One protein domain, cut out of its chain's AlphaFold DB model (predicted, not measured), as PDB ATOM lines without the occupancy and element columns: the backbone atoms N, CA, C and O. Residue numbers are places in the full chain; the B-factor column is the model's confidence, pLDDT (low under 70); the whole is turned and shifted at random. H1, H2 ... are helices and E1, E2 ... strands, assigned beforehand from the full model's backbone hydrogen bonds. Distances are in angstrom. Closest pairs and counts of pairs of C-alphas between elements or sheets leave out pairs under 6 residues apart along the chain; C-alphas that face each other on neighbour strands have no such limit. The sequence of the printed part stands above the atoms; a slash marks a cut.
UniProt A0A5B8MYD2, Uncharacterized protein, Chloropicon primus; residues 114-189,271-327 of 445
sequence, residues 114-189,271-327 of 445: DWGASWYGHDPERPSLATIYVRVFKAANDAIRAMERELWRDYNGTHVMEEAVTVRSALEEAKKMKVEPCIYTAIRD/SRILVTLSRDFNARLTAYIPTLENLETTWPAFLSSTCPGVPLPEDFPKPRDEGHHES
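What this domain is: This is residues 114 to 189 and 271 to 327 of the 445 residues of an uncharacterized protein of Chloropicon primus (UniProt A0A5B8MYD2). What does this model look like? A twisted sheet of five strands has helices H1 and H4 over one face and H2 over the other, making three layers, while H3 lies off the sheet near H2. After H4 a stretch without a named element, residues 307 to 327, ends the printed part. What is it made of? There are 133 printed residues with four named helices and five named strands, in the order E1 E2 H1 E3 H2 E4 H3 E5 H4; the sheet, mixed, runs E3 E1 E2 E4 E5, and the class is mixed, helices and strands. It is compact, with a radius of gyration of the C-alphas of 13.9 A and spans of 35 by 35 by 25 A.

How they stand to each other: How are the strands paired? E1, residues 117 to 121, and E2, residues 131 to 134, form an antiparallel hairpin, N 118 and O 133 being 2.9 A apart. E3, residues 159 to 165, is antiparallel to E1, with N 117 and O 165 2.8 A apart. E4, residues 182 to 186, is parallel to E2, with N 134 and O 184 2.8 A apart, and to E5, residues 287 to 289, with N 289 and O 185 2.9 A apart. Which helices are on the sheet? H1, residues 141 to 153, is over E1 at a height of 8.5 A, and H4, residues 295 to 306, is on the same face over E4 and E5 at 9.5 A, the closest C-alphas of E5 and H4 being those of Ile 289 and Phe 302, 6.9 A. H2, residues 167 to 176, is on the opposite face over E1 at 8.9 A, the closest C-alphas being those of Ala 117 and Val 167, 5.3 A. H3, residues 272 to 280, is not on the sheet but near H2. How do strands and helices alternate? E2, H1, E3 and E3, H2, E4 are split strand-helix-strand units, strands running the same way with others between them in the sheet, and both crossovers are right-handed. Are the helix backbones whole? Every O i to N i+4 pair is within hydrogen-bond range in H1, H2 and H3, and 7 of 8 in H4.

Where its parts are: Where do the elements begin and end? E1 begins at C-alpha 117 (-65.299, 21.319, 31.506), and H4 ends at C-alpha 306 (-62.853, 23.405, 13.862). How long are the longer ones? From first to last C-alpha H1 measures 17.8 A, H4 15.6 A, H2 14.4 A, E4 13.3 A and E3 13.2 A.

The domain as a whole: How far does it reach? The two C-alphas farthest apart, those of Glu 125 and Ser 327, are 41.4 A apart. Is the printed part cut? Residues 190 to 270 are not printed, and C-alphas 189 and 271 are 11.8 A apart; of the links printed whole, none is long. Where is confidence low? Residues 122 to 123, 156 to 164 and 321 to 323 are under 70, and the mean pLDDT of the printed part is 87.1.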
ATOM      1  N   ASP A 114     -65.987  30.025  36.469       86.81
ATOM      2  CA  ASP A 114     -65.914  28.768  35.735       86.81
ATOM      3  C   ASP A 114     -67.275  28.049  35.743       86.81
ATOM      4  O   ASP A 114     -68.038  28.143  36.710       86.81
ATOM      5  N   TRP A 115     -67.562  27.337  34.657       85.12
ATOM      6  CA  TRP A 115     -68.680  26.400  34.529       85.12
ATOM      7  C   TRP A 115     -68.235  24.932  34.638       85.12
ATOM      8  O   TRP A 115     -69.052  24.011  34.669       85.12
ATOM      9  N   GLY A 116     -66.921  24.717  34.678       90.50
ATOM     10  CA  GLY A 116     -66.261  23.440  34.523       90.50
ATOM     11  C   GLY A 116     -66.235  22.970  33.067       90.50
ATOM     12  O   GLY A 116     -66.874  23.539  32.179       90.50
ATOM     13  N   ALA A 117     -65.526  21.875  32.832       92.69
ATOM     14  CA  ALA A 117     -65.299  21.319  31.506       92.69
ATOM     15  C   ALA A 117     -65.402  19.789  31.481       92.69
ATOM     16  O   ALA A 117     -65.400  19.145  32.531       92.69
ATOM     17  N   SER A 118     -65.499  19.243  30.272       90.88
ATOM     18  CA  SER A 118     -65.091  17.875  29.946       90.88
ATOM     19  C   SER A 118     -63.729  17.935  29.246       90.88
ATOM     20  O   SER A 118     -63.471  18.874  28.487       90.88
ATOM     21  N   TRP A 119     -62.871  16.947  29.488       89.19
ATOM     22  CA  TRP A 119     -61.565  16.815  28.839       89.19
ATOM     23  C   TRP A 119     -61.425  15.423  28.239       89.19
ATOM     24  O   TRP A 119     -61.603  14.424  28.942       89.19
ATOM     25  N   TYR A 120     -61.068  15.384  26.958       86.12
ATOM     26  CA  TYR A 120     -60.767  14.158  26.235       86.12
ATOM     27  C   TYR A 120     -59.373  14.291  25.635       86.12
ATOM     28  O   TYR A 120     -59.137  15.100  24.730       86.12
ATOM     29  N   GLY A 121     -58.441  13.551  26.235       74.12
ATOM     30  CA  GLY A 121     -57.016  13.672  25.976       74.12
ATOM     31  C   GLY A 121     -56.399  12.441  25.325       74.12
ATOM     32  O   GLY A 121     -56.641  11.319  25.760       74.12
ATOM     33  N   HIS A 122     -55.548  12.730  24.341       66.44
ATOM     34  CA  HIS A 122     -54.444  11.947  23.786       66.44
ATOM     35  C   HIS A 122     -54.702  10.458  23.524       66.44
ATOM     36  O   HIS A 122     -54.472   9.600  24.371       66.44
ATOM     37  N   ASP A 123     -55.052  10.178  22.274       67.94
ATOM     38  CA  ASP A 123     -54.728   8.920  21.614       67.94
ATOM     39  C   ASP A 123     -53.252   8.987  21.138       67.94
ATOM     40  O   ASP A 123     -52.909   9.906  20.380       67.94
ATOM     41  N   PRO A 124     -52.358   8.069  21.565       70.56
ATOM     42  CA  PRO A 124     -50.972   8.012  21.090       70.56
ATOM     43  C   PRO A 124     -50.844   7.911  19.565       70.56
ATOM     44  O   PRO A 124     -49.857   8.386  19.000       70.56
ATOM     45  N   GLU A 125     -51.835   7.322  18.894       72.75
ATOM     46  CA  GLU A 125     -51.889   7.200  17.437       72.75
ATOM     47  C   GLU A 125     -52.400   8.487  16.768       72.75
ATOM     48  O   GLU A 125     -52.147   8.718  15.582       72.75
ATOM     49  N   ARG A 126     -53.079   9.362  17.522       72.88
ATOM     50  CA  ARG A 126     -53.664  10.625  17.042       72.88
ATOM     51  C   ARG A 126     -53.358  11.781  18.002       72.88
ATOM     52  O   ARG A 126     -54.269  12.357  18.599       72.88
ATOM     53  N   PRO A 127     -52.087  12.207  18.115       72.69
ATOM     54  CA  PRO A 127     -51.665  13.232  19.071       72.69
ATOM     55  C   PRO A 127     -52.328  14.602  18.864       72.69
ATOM     56  O   PRO A 127     -52.344  15.414  19.785       72.69
ATOM     57  N   SER A 128     -52.870  14.869  17.672       79.31
ATOM     58  CA  SER A 128     -53.603  16.101  17.359       79.31
ATOM     59  C   SER A 128     -55.034  16.126  17.901       79.31
ATOM     60  O   SER A 128     -55.637  17.194  17.946       79.31
ATOM     61  N   LEU A 129     -55.593  14.972  18.273       85.62
ATOM     62  CA  LEU A 129     -56.982  14.837  18.689       85.62
ATOM     63  C   LEU A 129     -57.091  15.031  20.213       85.62
ATOM     64  O   LEU A 129     -56.943  14.100  21.002       85.62
ATOM     65  N   ALA A 130     -57.326  16.276  20.624       89.56
ATOM     66  CA  ALA A 130     -57.524  16.662  22.019       89.56
ATOM     67  C   ALA A 130     -58.583  17.764  22.117       89.56
ATOM     68  O   ALA A 130     -58.483  18.780  21.423       89.56
ATOM     69  N   THR A 131     -59.586  17.603  22.983       93.19
ATOM     70  CA  THR A 131     -60.666  18.593  23.118       93.19
ATOM     71  C   THR A 131     -60.985  18.932  24.570       93.19
ATOM     72  O   THR A 131     -61.002  18.075  25.453       93.19
ATOM     73  N   ILE A 132     -61.266  20.215  24.814       94.56
ATOM     74  CA  ILE A 132     -61.826  20.718  26.071       94.56
ATOM     75  C   ILE A 132     -63.187  21.331  25.755       94.56
ATOM     76  O   ILE A 132     -63.264  22.389  25.127       94.56
ATOM     77  N   TYR A 133     -64.256  20.696  26.232       95.62
ATOM     78  CA  TYR A 133     -65.604  21.249  26.146       95.62
ATOM     79  C   TYR A 133     -65.952  22.018  27.414       95.62
ATOM     80  O   TYR A 133     -66.093  21.437  28.491       95.62
ATOM     81  N   VAL A 134     -66.122  23.334  27.300       95.81
ATOM     82  CA  VAL A 134     -66.516  24.184  28.426       95.81
ATOM     83  C   VAL A 134     -68.037  24.261  28.538       95.81
ATOM     84  O   VAL A 134     -68.730  24.576  27.571       95.81
ATOM     85  N   ARG A 135     -68.574  24.000  29.732       93.50
ATOM     86  CA  ARG A 135     -69.986  23.629  29.919       93.50
ATOM     87  C   ARG A 135     -70.872  24.789  30.351       93.50
ATOM     88  O   ARG A 135     -71.336  24.827  31.485       93.50
ATOM     89  N   VAL A 136     -71.175  25.716  29.453       95.25
ATOM     90  CA  VAL A 136     -72.150  26.783  29.740       95.25
ATOM     91  C   VAL A 136     -73.504  26.164  30.108       95.25
ATOM     92  O   VAL A 136     -74.052  25.356  29.357       95.25
ATOM     93  N   PHE A 137     -74.056  26.478  31.284       94.00
ATOM     94  CA  PHE A 137     -75.338  25.891  31.680       94.00
ATOM     95  C   PHE A 137     -76.447  26.229  30.684       94.00
ATOM     96  O   PHE A 137     -76.439  27.261  30.033       94.00
ATOM     97  N   LYS A 138     -77.424  25.324  30.549       94.44
ATOM     98  CA  LYS A 138     -78.591  25.508  29.664       94.44
ATOM     99  C   LYS A 138     -78.261  25.714  28.178       94.44
ATOM    100  O   LYS A 138     -79.136  26.144  27.424       94.44
ATOM    101  N   ALA A 139     -77.066  25.291  27.762       95.12
ATOM    102  CA  ALA A 139     -76.609  25.225  26.377       95.12
ATOM    103  C   ALA A 139     -76.463  23.772  25.868       95.12
ATOM    104  O   ALA A 139     -75.470  23.418  25.250       95.12
ATOM    105  N   ALA A 140     -77.445  22.908  26.171       93.12
ATOM    106  CA  ALA A 140     -77.487  21.498  25.739       93.12
ATOM    107  C   ALA A 140     -76.300  20.611  26.190       93.12
ATOM    108  O   ALA A 140     -75.969  19.626  25.532       93.12
ATOM    109  N   ASN A 141     -75.695  20.918  27.343       91.81
ATOM    110  CA  ASN A 141     -74.549  20.171  27.882       91.81
ATOM    111  C   ASN A 141     -74.765  18.658  27.970       91.81
ATOM    112  O   ASN A 141     -73.826  17.917  27.708       91.81
ATOM    113  N   ASP A 142     -75.952  18.196  28.363       88.94
ATOM    114  CA  ASP A 142     -76.191  16.762  28.562       88.94
ATOM    115  C   ASP A 142     -76.146  15.998  27.234       88.94
ATOM    116  O   ASP A 142     -75.468  14.976  27.150       88.94
ATOM    117  N   ALA A 143     -76.765  16.554  26.185       90.19
ATOM    118  CA  ALA A 143     -76.721  16.005  24.832       90.19
ATOM    119  C   ALA A 143     -75.298  16.043  24.250       90.19
ATOM    120  O   ALA A 143     -74.818  15.037  23.737       90.19
ATOM    121  N   ILE A 144     -74.583  17.169  24.389       92.06
ATOM    122  CA  ILE A 144     -73.191  17.286  23.914       92.06
ATOM    123  C   ILE A 144     -72.294  16.285  24.627       92.06
ATOM    124  O   ILE A 144     -71.537  15.582  23.976       92.06
ATOM    125  N   ARG A 145     -72.411  16.157  25.952       89.25
ATOM    126  CA  ARG A 145     -71.615  15.188  26.711       89.25
ATOM    127  C   ARG A 145     -71.950  13.751  26.333       89.25
ATOM    128  O   ARG A 145     -71.050  12.922  26.344       89.25
ATOM    129  N   ALA A 146     -73.210  13.439  26.034       87.56
ATOM    130  CA  ALA A 146     -73.583  12.118  25.535       87.56
ATOM    131  C   ALA A 146     -72.911  11.827  24.188       87.56
ATOM    132  O   ALA A 146     -72.291  10.778  24.040       87.56
ATOM    133  N   MET A 147     -72.947  12.783  23.257       89.62
ATOM    134  CA  MET A 147     -72.266  12.653  21.967       89.62
ATOM    135  C   MET A 147     -70.741  12.601  22.097       89.62
ATOM    136  O   MET A 147     -70.114  11.798  21.419       89.62
ATOM    137  N   GLU A 148     -70.139  13.392  22.993       89.00
ATOM    138  CA  GLU A 148     -68.712  13.293  23.313       89.00
ATOM    139  C   GLU A 148     -68.371  11.891  23.819       89.00
ATOM    140  O   GLU A 148     -67.476  11.253  23.277       89.00
ATOM    141  N   ARG A 149     -69.097  11.371  24.815       86.44
ATOM    142  CA  ARG A 149     -68.832  10.026  25.353       86.44
ATOM    143  C   ARG A 149     -68.914   8.951  24.283       86.44
ATOM    144  O   ARG A 149     -68.054   8.080  24.249       86.44
ATOM    145  N   GLU A 150     -69.933   9.004  23.432       86.62
ATOM    146  CA  GLU A 150     -70.076   8.048  22.336       86.62
ATOM    147  C   GLU A 150     -68.921   8.186  21.337       86.62
ATOM    148  O   GLU A 150     -68.320   7.175  20.992       86.62
ATOM    149  N   LEU A 151     -68.560   9.413  20.933       85.75
ATOM    150  CA  LEU A 151     -67.444   9.662  20.013       85.75
ATOM    151  C   LEU A 151     -66.135   9.088  20.558       85.75
ATOM    152  O   LEU A 151     -65.395   8.450  19.821       85.75
ATOM    153  N   TRP A 152     -65.856   9.313  21.840       83.69
ATOM    154  CA  TRP A 152     -64.590   8.940  22.466       83.69
ATOM    155  C   TRP A 152     -64.536   7.494  22.957       83.69
ATOM    156  O   TRP A 152     -63.444   6.991  23.202       83.69
ATOM    157  N   ARG A 153     -65.675   6.799  23.073       82.31
ATOM    158  CA  ARG A 153     -65.708   5.376  23.452       82.31
ATOM    159  C   ARG A 153     -64.944   4.504  22.457       82.31
ATOM    160  O   ARG A 153     -64.336   3.517  22.862       82.31
ATOM    161  N   ASP A 154     -64.983   4.870  21.182       73.19
ATOM    162  CA  ASP A 154     -64.407   4.071  20.101       73.19
ATOM    163  C   ASP A 154     -62.889   4.307  19.937       73.19
ATOM    164  O   ASP A 154     -62.224   3.594  19.184       73.19
ATOM    165  N   TYR A 155     -62.315   5.260  20.684       72.38
ATOM    166  CA  TYR A 155     -60.878   5.532  20.721       72.38
ATOM    167  C   TYR A 155     -60.232   4.792  21.901       72.38
ATOM    168  O   TYR A 155     -60.386   5.151  23.070       72.38
ATOM    169  N   ASN A 156     -59.487   3.723  21.606       58.78
ATOM    170  CA  ASN A 156     -58.719   3.005  22.622       58.78
ATOM    171  C   ASN A 156     -57.606   3.906  23.185       58.78
ATOM    172  O   ASN A 156     -56.803   4.451  22.439       58.78
ATOM    173  N   GLY A 157     -57.512   4.012  24.513       56.53
ATOM    174  CA  GLY A 157     -56.401   4.702  25.182       56.53
ATOM    175  C   GLY A 157     -56.606   6.193  25.464       56.53
ATOM    176  O   GLY A 157     -55.736   6.790  26.096       56.53
ATOM    177  N   THR A 158     -57.743   6.790  25.092       59.59
ATOM    178  CA  THR A 158     -58.051   8.172  25.485       59.59
ATOM    179  C   THR A 158     -58.208   8.308  26.996       59.59
ATOM    180  O   THR A 158     -58.990   7.601  27.635       59.59
ATOM    181  N   HIS A 159     -57.487   9.264  27.579       57.47
ATOM    182  CA  HIS A 159     -57.639   9.626  28.980       57.47
ATOM    183  C   HIS A 159     -58.914  10.464  29.126       57.47
ATOM    184  O   HIS A 159     -58.919  11.676  28.896       57.47
ATOM    185  N   VAL A 160     -60.016   9.807  29.482       60.88
ATOM    186  CA  VAL A 160     -61.309  10.462  29.686       60.88
ATOM    187  C   VAL A 160     -61.402  10.946  31.129       60.88
ATOM    188  O   VAL A 160     -61.501  10.149  32.060       60.88
ATOM    189  N   MET A 161     -61.392  12.264  31.338       62.38
ATOM    190  CA  MET A 161     -61.871  12.832  32.600       62.38
ATOM    191  C   MET A 161     -63.360  13.135  32.439       62.38
ATOM    192  O   MET A 161     -63.752  14.236  32.059       62.38
ATOM    193  N   GLU A 162     -64.184  12.110  32.673       60.00
ATOM    194  CA  GLU A 162     -65.639  12.154  32.451       60.00
ATOM    195  C   GLU A 162     -66.373  13.018  33.494       60.00
ATOM    196  O   GLU A 162     -67.453  13.579  33.242       60.00
ATOM    197  N   GLU A 163     -65.768  13.133  34.678       61.16
ATOM    198  CA  GLU A 163     -66.281  13.928  35.780       61.16
ATOM    199  C   GLU A 163     -66.159  15.425  35.513       61.16
ATOM    200  O   GLU A 163     -65.363  15.911  34.714       61.16
ATOM    201  N   ALA A 164     -66.990  16.185  36.221       62.31
ATOM    202  CA  ALA A 164     -66.981  17.627  36.163       62.31
ATOM    203  C   ALA A 164     -65.674  18.223  36.705       62.31
ATOM    204  O   ALA A 164     -65.614  18.637  37.857       62.31
ATOM    205  N   VAL A 165     -64.659  18.341  35.850       82.19
ATOM    206  CA  VAL A 165     -63.410  19.029  36.177       82.19
ATOM    207  C   VAL A 165     -63.549  20.535  35.997       82.19
ATOM    208  O   VAL A 165     -64.423  21.031  35.279       82.19
ATOM    209  N   THR A 166     -62.672  21.287  36.655       90.25
ATOM    210  CA  THR A 166     -62.512  22.715  36.362       90.25
ATOM    211  C   THR A 166     -61.806  22.894  35.020       90.25
ATOM    212  O   THR A 166     -61.016  22.041  34.609       90.25
ATOM    213  N   VAL A 167     -62.029  24.027  34.354       91.00
ATOM    214  CA  VAL A 167     -61.297  24.377  33.124       91.00
ATOM    215  C   VAL A 167     -59.792  24.443  33.390       91.00
ATOM    216  O   VAL A 167     -59.001  24.001  32.562       91.00
ATOM    217  N   ARG A 168     -59.390  24.911  34.582       91.94
ATOM    218  CA  ARG A 168     -57.988  24.907  35.025       91.94
ATOM    219  C   ARG A 168     -57.401  23.499  34.978       91.94
ATOM    220  O   ARG A 168     -56.347  23.305  34.391       91.94
ATOM    221  N   SER A 169     -58.079  22.535  35.598       91.31
ATOM    222  CA  SER A 169     -57.615  21.146  35.654       91.31
ATOM    223  C   SER A 169     -57.447  20.561  34.251       91.31
ATOM    224  O   SER A 169     -56.397  20.002  33.963       91.31
ATOM    225  N   ALA A 170     -58.427  20.766  33.365       91.44
ATOM    226  CA  ALA A 170     -58.353  20.302  31.980       91.44
ATOM    227  C   ALA A 170     -57.147  20.892  31.220       91.44
ATOM    228  O   ALA A 170     -56.423  20.168  30.541       91.44
ATOM    229  N   LEU A 171     -56.890  22.196  31.373       92.50
ATOM    230  CA  LEU A 171     -55.752  22.868  30.737       92.50
ATOM    231  C   LEU A 171     -54.399  22.389  31.279       92.50
ATOM    232  O   LEU A 171     -53.456  22.213  30.508       92.50
ATOM    233  N   GLU A 172     -54.288  22.166  32.590       92.19
ATOM    234  CA  GLU A 172     -53.058  21.641  33.191       92.19
ATOM    235  C   GLU A 172     -52.769  20.206  32.731       92.19
ATOM    236  O   GLU A 172     -51.615  19.883  32.453       92.19
ATOM    237  N   GLU A 173     -53.791  19.355  32.585       88.75
ATOM    238  CA  GLU A 173     -53.612  18.010  32.021       88.75
ATOM    239  C   GLU A 173     -53.168  18.056  30.553       88.75
ATOM    240  O   GLU A 173     -52.180  17.410  30.195       88.75
ATOM    241  N   ALA A 174     -53.799  18.891  29.719       89.31
ATOM    242  CA  ALA A 174     -53.373  19.086  28.330       89.31
ATOM    243  C   ALA A 174     -51.902  19.538  28.238       89.31
ATOM    244  O   ALA A 174     -51.111  19.006  27.453       89.31
ATOM    245  N   LYS A 175     -51.493  20.461  29.118       91.31
ATOM    246  CA  LYS A 175     -50.109  20.935  29.214       91.31
ATOM    247  C   LYS A 175     -49.135  19.834  29.640       91.31
ATOM    248  O   LYS A 175     -48.054  19.739  29.059       91.31
ATOM    249  N   LYS A 176     -49.490  18.999  30.625       89.38
ATOM    250  CA  LYS A 176     -48.669  17.843  31.044       89.38
ATOM    251  C   LYS A 176     -48.452  16.866  29.891       89.38
ATOM    252  O   LYS A 176     -47.339  16.375  29.715       89.38
ATOM    253  N   MET A 177     -49.490  16.642  29.088       85.75
ATOM    254  CA  MET A 177     -49.449  15.785  27.900       85.75
ATOM    255  C   MET A 177     -48.775  16.448  26.688       85.75
ATOM    256  O   MET A 177     -48.560  15.782  25.681       85.75
ATOM    257  N   LYS A 178     -48.394  17.732  26.782       89.31
ATOM    258  CA  LYS A 178     -47.792  18.523  25.693       89.31
ATOM    259  C   LYS A 178     -48.656  18.549  24.425       89.31
ATOM    260  O   LYS A 178     -48.122  18.560  23.317       89.31
ATOM    261  N   VAL A 179     -49.974  18.580  24.595       88.38
ATOM    262  CA  VAL A 179     -50.945  18.707  23.501       88.38
ATOM    263  C   VAL A 179     -51.610  20.078  23.553       88.38
ATOM    264  O   VAL A 179     -51.870  20.611  24.633       88.38
ATOM    265  N   GLU A 180     -51.883  20.656  22.387       91.31
ATOM    266  CA  GLU A 180     -52.676  21.879  22.270       91.31
ATOM    267  C   GLU A 180     -54.141  21.490  22.028       91.31
ATOM    268  O   GLU A 180     -54.461  20.961  20.963       91.31
ATOM    269  N   PRO A 181     -55.036  21.678  23.011       93.44
ATOM    270  CA  PRO A 181     -56.400  21.195  22.894       93.44
ATOM    271  C   PRO A 181     -57.271  22.148  22.072       93.44
ATOM    272  O   PRO A 181     -57.160  23.369  22.181       93.44
ATOM    273  N   CYS A 182     -58.231  21.597  21.328       95.06
ATOM    274  CA  CYS A 182     -59.342  22.372  20.787       95.06
ATOM    275  C   CYS A 182     -60.299  22.749  21.929       95.06
ATOM    276  O   CYS A 182     -61.000  21.888  22.470       95.06
ATOM    277  N   ILE A 183     -60.327  24.024  22.324       96.50
ATOM    278  CA  ILE A 183     -61.178  24.512  23.417       96.50
ATOM    279  C   ILE A 183     -62.456  25.081  22.815       96.50
ATOM    280  O   ILE A 183     -62.423  26.090  22.110       96.50
ATOM    281  N   TYR A 184     -63.600  24.480  23.114       97.31
ATOM    282  CA  TYR A 184     -64.869  24.908  22.538       97.31
ATOM    283  C   TYR A 184     -65.995  24.921  23.568       97.31
ATOM    284  O   TYR A 184     -65.873  24.414  24.682       97.31
ATOM    285  N   THR A 185     -67.105  25.560  23.213       97.56
ATOM    286  CA  THR A 185     -68.310  25.607  24.045       97.56
ATOM    287  C   THR A 185     -69.556  25.685  23.169       97.56
ATOM    288  O   THR A 185     -69.467  25.971  21.974       97.56
ATOM    289  N   ALA A 186     -70.723  25.454  23.758       97.25
ATOM    290  CA  ALA A 186     -72.002  25.747  23.138       97.25
ATOM    291  C   ALA A 186     -72.619  26.963  23.816       97.25
ATOM    292  O   ALA A 186     -72.516  27.143  25.030       97.25
ATOM    293  N   ILE A 187     -73.265  27.802  23.018       97.31
ATOM    294  CA  ILE A 187     -73.996  28.960  23.518       97.31
ATOM    295  C   ILE A 187     -75.453  28.878  23.087       97.31
ATOM    296  O   ILE A 187     -75.866  28.032  22.296       97.31
ATOM    297  N   ARG A 188     -76.243  29.792  23.629       96.56
ATOM    298  CA  ARG A 188     -77.652  29.964  23.311       96.56
ATOM    299  C   ARG A 188     -77.932  31.446  23.113       96.56
ATOM    300  O   ARG A 188     -77.114  32.280  23.489       96.56
ATOM    301  N   ASP A 189     -79.096  31.789  22.571       97.56
ATOM    302  CA  ASP A 189     -79.623  33.143  22.734       97.56
ATOM    303  C   ASP A 189     -79.569  33.559  24.228       97.56
ATOM    304  O   ASP A 189     -80.098  32.826  25.075       97.56
ATOM    305  N   SER A 271     -70.819  34.485  28.767       97.12
ATOM    306  CA  SER A 271     -69.546  35.154  28.477       97.12
ATOM    307  C   SER A 271     -68.580  35.212  29.663       97.12
ATOM    308  O   SER A 271     -67.393  35.474  29.459       97.12
ATOM    309  N   ARG A 272     -69.030  34.902  30.889       95.38
ATOM    310  CA  ARG A 272     -68.165  34.902  32.081       95.38
ATOM    311  C   ARG A 272     -66.953  33.988  31.951       95.38
ATOM    312  O   ARG A 272     -65.900  34.278  32.517       95.38
ATOM    313  N   ILE A 273     -67.089  32.920  31.166       95.06
ATOM    314  CA  ILE A 273     -66.000  31.986  30.897       95.06
ATOM    315  C   ILE A 273     -64.857  32.621  30.105       95.06
ATOM    316  O   ILE A 273     -63.700  32.273  30.319       95.06
ATOM    317  N   LEU A 274     -65.158  33.577  29.222       96.00
ATOM    318  CA  LEU A 274     -64.156  34.239  28.388       96.00
ATOM    319  C   LEU A 274     -63.180  35.049  29.244       96.00
ATOM    320  O   LEU A 274     -61.980  35.053  28.977       96.00
ATOM    321  N   VAL A 275     -63.686  35.687  30.306       92.94
ATOM    322  CA  VAL A 275     -62.845  36.391  31.284       92.94
ATOM    323  C   VAL A 275     -61.925  35.403  31.991       92.94
ATOM    324  O   VAL A 275     -60.730  35.657  32.093       92.94
ATOM    325  N   THR A 276     -62.469  34.277  32.453       90.31
ATOM    326  CA  THR A 276     -61.709  33.244  33.169       90.31
ATOM    327  C   THR A 276     -60.614  32.646  32.279       90.31
ATOM    328  O   THR A 276     -59.454  32.616  32.677       90.31
ATOM    329  N   LEU A 277     -60.942  32.257  31.042       93.31
ATOM    330  CA  LEU A 277     -59.973  31.746  30.067       93.31
ATOM    331  C   LEU A 277     -58.859  32.762  29.795       93.31
ATOM    332  O   LEU A 277     -57.684  32.437  29.951       93.31
ATOM    333  N   SER A 278     -59.221  34.000  29.450       92.56
ATOM    334  CA  SER A 278     -58.232  35.006  29.063       92.56
ATOM    335  C   SER A 278     -57.380  35.478  30.238       92.56
ATOM    336  O   SER A 278     -56.169  35.606  30.090       92.56
ATOM    337  N   ARG A 279     -57.992  35.796  31.382       88.69
ATOM    338  CA  ARG A 279     -57.299  36.443  32.505       88.69
ATOM    339  C   ARG A 279     -56.632  35.437  33.428       88.69
ATOM    340  O   ARG A 279     -55.518  35.680  33.875       88.69
ATOM    341  N   ASP A 280     -57.319  34.341  33.736       88.00
ATOM    342  CA  ASP A 280     -56.875  33.431  34.788       88.00
ATOM    343  C   ASP A 280     -55.999  32.299  34.222       88.00
ATOM    344  O   ASP A 280     -55.183  31.747  34.964       88.00
ATOM    345  N   PHE A 281     -56.134  31.978  32.925       89.88
ATOM    346  CA  PHE A 281     -55.405  30.878  32.274       89.88
ATOM    347  C   PHE A 281     -54.581  31.281  31.043       89.88
ATOM    348  O   PHE A 281     -53.848  30.445  30.522       89.88
ATOM    349  N   ASN A 282     -54.679  32.531  30.572       92.19
ATOM    350  CA  ASN A 282     -54.074  32.978  29.308       92.19
ATOM    351  C   ASN A 282     -54.431  32.062  28.113       92.19
ATOM    352  O   ASN A 282     -53.610  31.795  27.238       92.19
ATOM    353  N   ALA A 283     -55.668  31.565  28.100       93.88
ATOM    354  CA  ALA A 283     -56.223  30.697  27.071       93.88
ATOM    355  C   ALA A 283     -57.339  31.419  26.302       93.88
ATOM    356  O   ALA A 283     -57.894  32.425  26.753       93.88
ATOM    357  N   ARG A 284     -57.693  30.896  25.126       94.75
ATOM    358  CA  ARG A 284     -58.803  31.396  24.304       94.75
ATOM    359  C   ARG A 284     -59.649  30.231  23.819       94.75
ATOM    360  O   ARG A 284     -59.135  29.136  23.633       94.75
ATOM    361  N   LEU A 285     -60.938  30.480  23.605       95.75
ATOM    362  CA  LEU A 285     -61.765  29.528  22.870       95.75
ATOM    363  C   LEU A 285     -61.266  29.438  21.427       95.75
ATOM    364  O   LEU A 285     -61.036  30.466  20.791       95.75
ATOM    365  N   THR A 286     -61.169  28.218  20.913       95.81
ATOM    366  CA  THR A 286     -60.962  27.932  19.495       95.81
ATOM    367  C   THR A 286     -62.194  28.367  18.701       95.81
ATOM    368  O   THR A 286     -62.084  29.154  17.763       95.81
ATOM    369  N   ALA A 287     -63.385  27.918  19.114       96.12
ATOM    370  CA  ALA A 287     -64.663  28.386  18.582       96.12
ATOM    371  C   ALA A 287     -65.826  28.055  19.536       96.12
ATOM    372  O   ALA A 287     -65.631  27.542  20.638       96.12
ATOM    373  N   TYR A 288     -67.052  28.361  19.116       97.00
ATOM    374  CA  TYR A 288     -68.268  28.001  19.837       97.00
ATOM    375  C   TYR A 288     -69.387  27.617  18.868       97.00
ATOM    376  O   TYR A 288     -69.434  28.106  17.736       97.00
ATOM    377  N   ILE A 289     -70.312  26.789  19.345       96.81
ATOM    378  CA  ILE A 289     -71.503  26.364  18.609       96.81
ATOM    379  C   ILE A 289     -72.586  27.437  18.789       96.81
ATOM    380  O   ILE A 289     -73.038  27.648  19.917       96.81
ATOM    381  N   PRO A 290     -72.987  28.151  17.721       91.69
ATOM    382  CA  PRO A 290     -73.858  29.321  17.840       91.69
ATOM    383  C   PRO A 290     -75.341  28.987  18.042       91.69
ATOM    384  O   PRO A 290     -76.100  29.859  18.461       91.69
ATOM    385  N   THR A 291     -75.760  27.764  17.710       92.38
ATOM    386  CA  THR A 291     -77.153  27.311  17.780       92.38
ATOM    387  C   THR A 291     -77.248  25.922  18.388       92.38
ATOM    388  O   THR A 291     -76.371  25.089  18.188       92.38
ATOM    389  N   LEU A 292     -78.336  25.671  19.110       92.75
ATOM    390  CA  LEU A 292     -78.645  24.355  19.671       92.75
ATOM    391  C   LEU A 292     -79.627  23.568  18.792       92.75
ATOM    392  O   LEU A 292     -80.028  22.464  19.152       92.75
ATOM    393  N   GLU A 293     -80.049  24.145  17.669       91.62
ATOM    394  CA  GLU A 293     -80.940  23.491  16.716       91.62
ATOM    395  C   GLU A 293     -80.202  22.391  15.953       91.62
ATOM    396  O   GLU A 293     -79.060  22.573  15.519       91.62
ATOM    397  N   ASN A 294     -80.876  21.247  15.783       91.56
ATOM    398  CA  ASN A 294     -80.346  20.070  15.091       91.56
ATOM    399  C   ASN A 294     -78.946  19.693  15.589       91.56
ATOM    400  O   ASN A 294     -78.018  19.516  14.807       91.56
ATOM    401  N   LEU A 295     -78.772  19.634  16.910       91.56
ATOM    402  CA  LEU A 295     -77.453  19.464  17.512       91.56
ATOM    403  C   LEU A 295     -76.748  18.181  17.045       91.56
ATOM    404  O   LEU A 295     -75.530  18.182  16.916       91.56
ATOM    405  N   GLU A 296     -77.515  17.143  16.708       90.50
ATOM    406  CA  GLU A 296     -77.028  15.879  16.141       90.50
ATOM    407  C   GLU A 296     -76.277  16.048  14.814       90.50
ATOM    408  O   GLU A 296     -75.443  15.218  14.476       90.50
ATOM    409  N   THR A 297     -76.548  17.117  14.060       92.44
ATOM    410  CA  THR A 297     -75.848  17.433  12.807       92.44
ATOM    411  C   THR A 297     -74.914  18.628  12.970       92.44
ATOM    412  O   THR A 297     -73.786  18.612  12.474       92.44
ATOM    413  N   THR A 298     -75.343  19.649  13.716       93.62
ATOM    414  CA  THR A 298     -74.569  20.872  13.954       93.62
ATOM    415  C   THR A 298     -73.288  20.592  14.742       93.62
ATOM    416  O   THR A 298     -72.242  21.147  14.408       93.62
ATOM    417  N   TRP A 299     -73.338  19.745  15.777       94.75
ATOM    418  CA  TRP A 299     -72.178  19.475  16.632       94.75
ATOM    419  C   TRP A 299     -71.073  18.677  15.910       94.75
ATOM    420  O   TRP A 299     -69.937  19.163  15.904       94.75
ATOM    421  N   PRO A 300     -71.360  17.549  15.220       94.62
ATOM    422  CA  PRO A 300     -70.350  16.838  14.431       94.62
ATOM    423  C   PRO A 300     -69.687  17.706  13.360       94.62
ATOM    424  O   PRO A 300     -68.460  17.765  13.270       94.62
ATOM    425  N   ALA A 301     -70.489  18.442  12.584       95.19
ATOM    426  CA  ALA A 301     -69.985  19.334  11.540       95.19
ATOM    427  C   ALA A 301     -69.100  20.450  12.115       95.19
ATOM    428  O   ALA A 301     -68.051  20.782  11.554       95.19
ATOM    429  N   PHE A 302     -69.495  21.012  13.260       95.75
ATOM    430  CA  PHE A 302     -68.708  22.017  13.963       95.75
ATOM    431  C   PHE A 302     -67.348  21.468  14.404       95.75
ATOM    432  O   PHE A 302     -66.327  22.088  14.105       95.75
ATOM    433  N   LEU A 303     -67.315  20.316  15.081       94.81
ATOM    434  CA  LEU A 303     -66.054  19.754  15.563       94.81
ATOM    435  C   LEU A 303     -65.130  19.364  14.412       94.81
ATOM    436  O   LEU A 303     -63.967  19.751  14.432       94.81
ATOM    437  N   SER A 304     -65.657  18.693  13.387       94.56
ATOM    438  CA  SER A 304     -64.876  18.253  12.222       94.56
ATOM    439  C   SER A 304     -64.220  19.426  11.482       94.56
ATOM    440  O   SER A 304     -63.106  19.317  10.981       94.56
ATOM    441  N   SER A 305     -64.905  20.573  11.418       95.56
ATOM    442  CA  SER A 305     -64.397  21.772  10.732       95.56
ATOM    443  C   SER A 305     -63.490  22.657  11.592       95.56
ATOM    444  O   SER A 305     -62.769  23.493  11.051       95.56
ATOM    445  N   THR A 306     -63.531  22.503  12.918       95.56
ATOM    446  CA  THR A 306     -62.853  23.405  13.862       95.56
ATOM    447  C   THR A 306     -61.657  22.751  14.545       95.56
ATOM    448  O   THR A 306     -60.646  23.410  14.778       95.56
ATOM    449  N   CYS A 307     -61.779  21.476  14.909       93.50
ATOM    450  CA  CYS A 307     -60.836  20.782  15.770       93.50
ATOM    451  C   CYS A 307     -59.999  19.787  14.951       93.50
ATOM    452  O   CYS A 307     -60.549  18.829  14.406       93.50
ATOM    453  N   PRO A 308     -58.669  19.971  14.872       90.75
ATOM    454  CA  PRO A 308     -57.793  19.043  14.166       90.75
ATOM    455  C   PRO A 308     -57.912  17.603  14.683       90.75
ATOM    456  O   PRO A 308     -57.981  17.364  15.886       90.75
ATOM    457  N   GLY A 309     -57.904  16.634  13.767       88.62
ATOM    458  CA  GLY A 309     -57.906  15.204  14.096       88.62
ATOM    459  C   GLY A 309     -59.262  14.615  14.492       88.62
ATOM    460  O   GLY A 309     -59.340  13.402  14.677       88.62
ATOM    461  N   VAL A 310     -60.317  15.428  14.606       89.69
ATOM    462  CA  VAL A 310     -61.692  14.931  14.763       89.69
ATOM    463  C   VAL A 310     -62.124  14.234  13.459       89.69
ATOM    464  O   VAL A 310     -61.774  14.728  12.384       89.69
ATOM    465  N   PRO A 311     -62.836  13.088  13.524       89.88
ATOM    466  CA  PRO A 311     -63.301  12.368  12.334       89.88
ATOM    467  C   PRO A 311     -64.306  13.189  11.511       89.88
ATOM    468  O   PRO A 311     -64.722  14.266  11.931       89.88
ATOM    469  N   LEU A 312     -64.690  12.699  10.330       92.75
ATOM    470  CA  LEU A 312     -65.692  13.370   9.499       92.75
ATOM    471  C   LEU A 312     -67.101  13.197  10.090       92.75
ATOM    472  O   LEU A 312     -67.339  12.209  10.784       92.75
ATOM    473  N   PRO A 313     -68.059  14.106   9.815       92.62
ATOM    474  CA  PRO A 313     -69.403  14.046  10.396       92.62
ATOM    475  C   PRO A 313     -70.140  12.720  10.165       92.62
ATOM    476  O   PRO A 313     -70.892  12.292  11.034       92.62
ATOM    477  N   GLU A 314     -69.932  12.065   9.019       91.25
ATOM    478  CA  GLU A 314     -70.503  10.749   8.702       91.25
ATOM    479  C   GLU A 314     -70.024   9.611   9.615       91.25
ATOM    480  O   GLU A 314     -70.738   8.620   9.772       91.25
ATOM    481  N   ASP A 315     -68.859   9.774  10.243       89.19
ATOM    482  CA  ASP A 315     -68.249   8.793  11.142       89.19
ATOM    483  C   ASP A 315     -68.644   9.025  12.610       89.19
ATOM    484  O   ASP A 315     -68.225   8.277  13.495       89.19
ATOM    485  N   PHE A 316     -69.429  10.069  12.904       88.19
ATOM    486  CA  PHE A 316     -69.884  10.316  14.267       88.19
ATOM    487  C   PHE A 316     -70.934   9.282  14.685       88.19
ATOM    488  O   PHE A 316     -71.869   8.991  13.928       88.19
ATOM    489  N   PRO A 317     -70.851   8.764  15.920       83.31
ATOM    490  CA  PRO A 317     -71.884   7.889  16.436       83.31
ATOM    491  C   PRO A 317     -73.203   8.653  16.537       83.31
ATOM    492  O   PRO A 317     -73.248   9.821  16.933       83.31
ATOM    493  N   LYS A 318     -74.299   7.971  16.192       81.25
ATOM    494  CA  LYS A 318     -75.631   8.552  16.338       81.25
ATOM    495  C   LYS A 318     -75.908   8.796  17.823       81.25
ATOM    496  O   LYS A 318     -75.777   7.849  18.606       81.25
ATOM    497  N   PRO A 319     -76.298  10.018  18.217       73.44
ATOM    498  CA  PRO A 319     -76.692  10.281  19.588       73.44
ATOM    499  C   PRO A 319     -77.813   9.335  20.005       73.44
ATOM    500  O   PRO A 319     -78.727   9.034  19.236       73.44
ATOM    501  N   ARG A 320     -77.740   8.858  21.245       76.75
ATOM    502  CA  ARG A 320     -78.902   8.269  21.910       76.75
ATOM    503  C   ARG A 320     -79.807   9.411  22.367       76.75
ATOM    504  O   ARG A 320     -79.296  10.479  22.701       76.75
ATOM    505  N   ASP A 321     -81.114   9.161  22.448       68.19
ATOM    506  CA  ASP A 321     -82.122  10.060  23.046       68.19
ATOM    507  C   ASP A 321     -81.929  10.194  24.576       68.19
ATOM    508  O   ASP A 321     -82.821   9.960  25.394       68.19
ATOM    509  N   GLU A 322     -80.719  10.540  25.001       67.31
ATOM    510  CA  GLU A 322     -80.310  10.696  26.386       67.31
ATOM    511  C   GLU A 322     -80.009  12.177  26.651       67.31
ATOM    512  O   GLU A 322     -79.337  12.851  25.871       67.31
ATOM    513  N   GLY A 323     -80.493  12.704  27.781       66.25
ATOM    514  CA  GLY A 323     -80.094  14.039  28.254       66.25
ATOM    515  C   GLY A 323     -81.174  15.121  28.259       66.25
ATOM    516  O   GLY A 323     -80.865  16.292  28.478       66.25
ATOM    517  N   HIS A 324     -82.453  14.780  28.086       77.00
ATOM    518  CA  HIS A 324     -83.517  15.738  28.383       77.00
ATOM    519  C   HIS A 324     -83.728  15.862  29.894       77.00
ATOM    520  O   HIS A 324     -84.400  15.040  30.513       77.00
ATOM    521  N   HIS A 325     -83.195  16.932  30.485       82.12
ATOM    522  CA  HIS A 325     -83.511  17.286  31.867       82.12
ATOM    523  C   HIS A 325     -85.019  17.546  32.020       82.12
ATOM    524  O   HIS A 325     -85.602  18.239  31.183       82.12
ATOM    525  N   GLU A 326     -85.647  17.051  33.092       86.69
ATOM    526  CA  GLU A 326     -87.109  17.096  33.281       86.69
ATOM    527  C   GLU A 326     -87.701  18.506  33.184       86.69
ATOM    528  O   GLU A 326     -88.749  18.709  32.568       86.69
ATOM    529  N   SER A 327     -86.995  19.503  33.722       89.31
ATOM    530  CA  SER A 327     -87.403  20.911  33.641       89.31
ATOM    531  C   SER A 327     -87.568  21.408  32.199       89.31
ATOM    532  O   SER A 327     -88.353  22.323  31.960       89.31
TER     533      SER A 327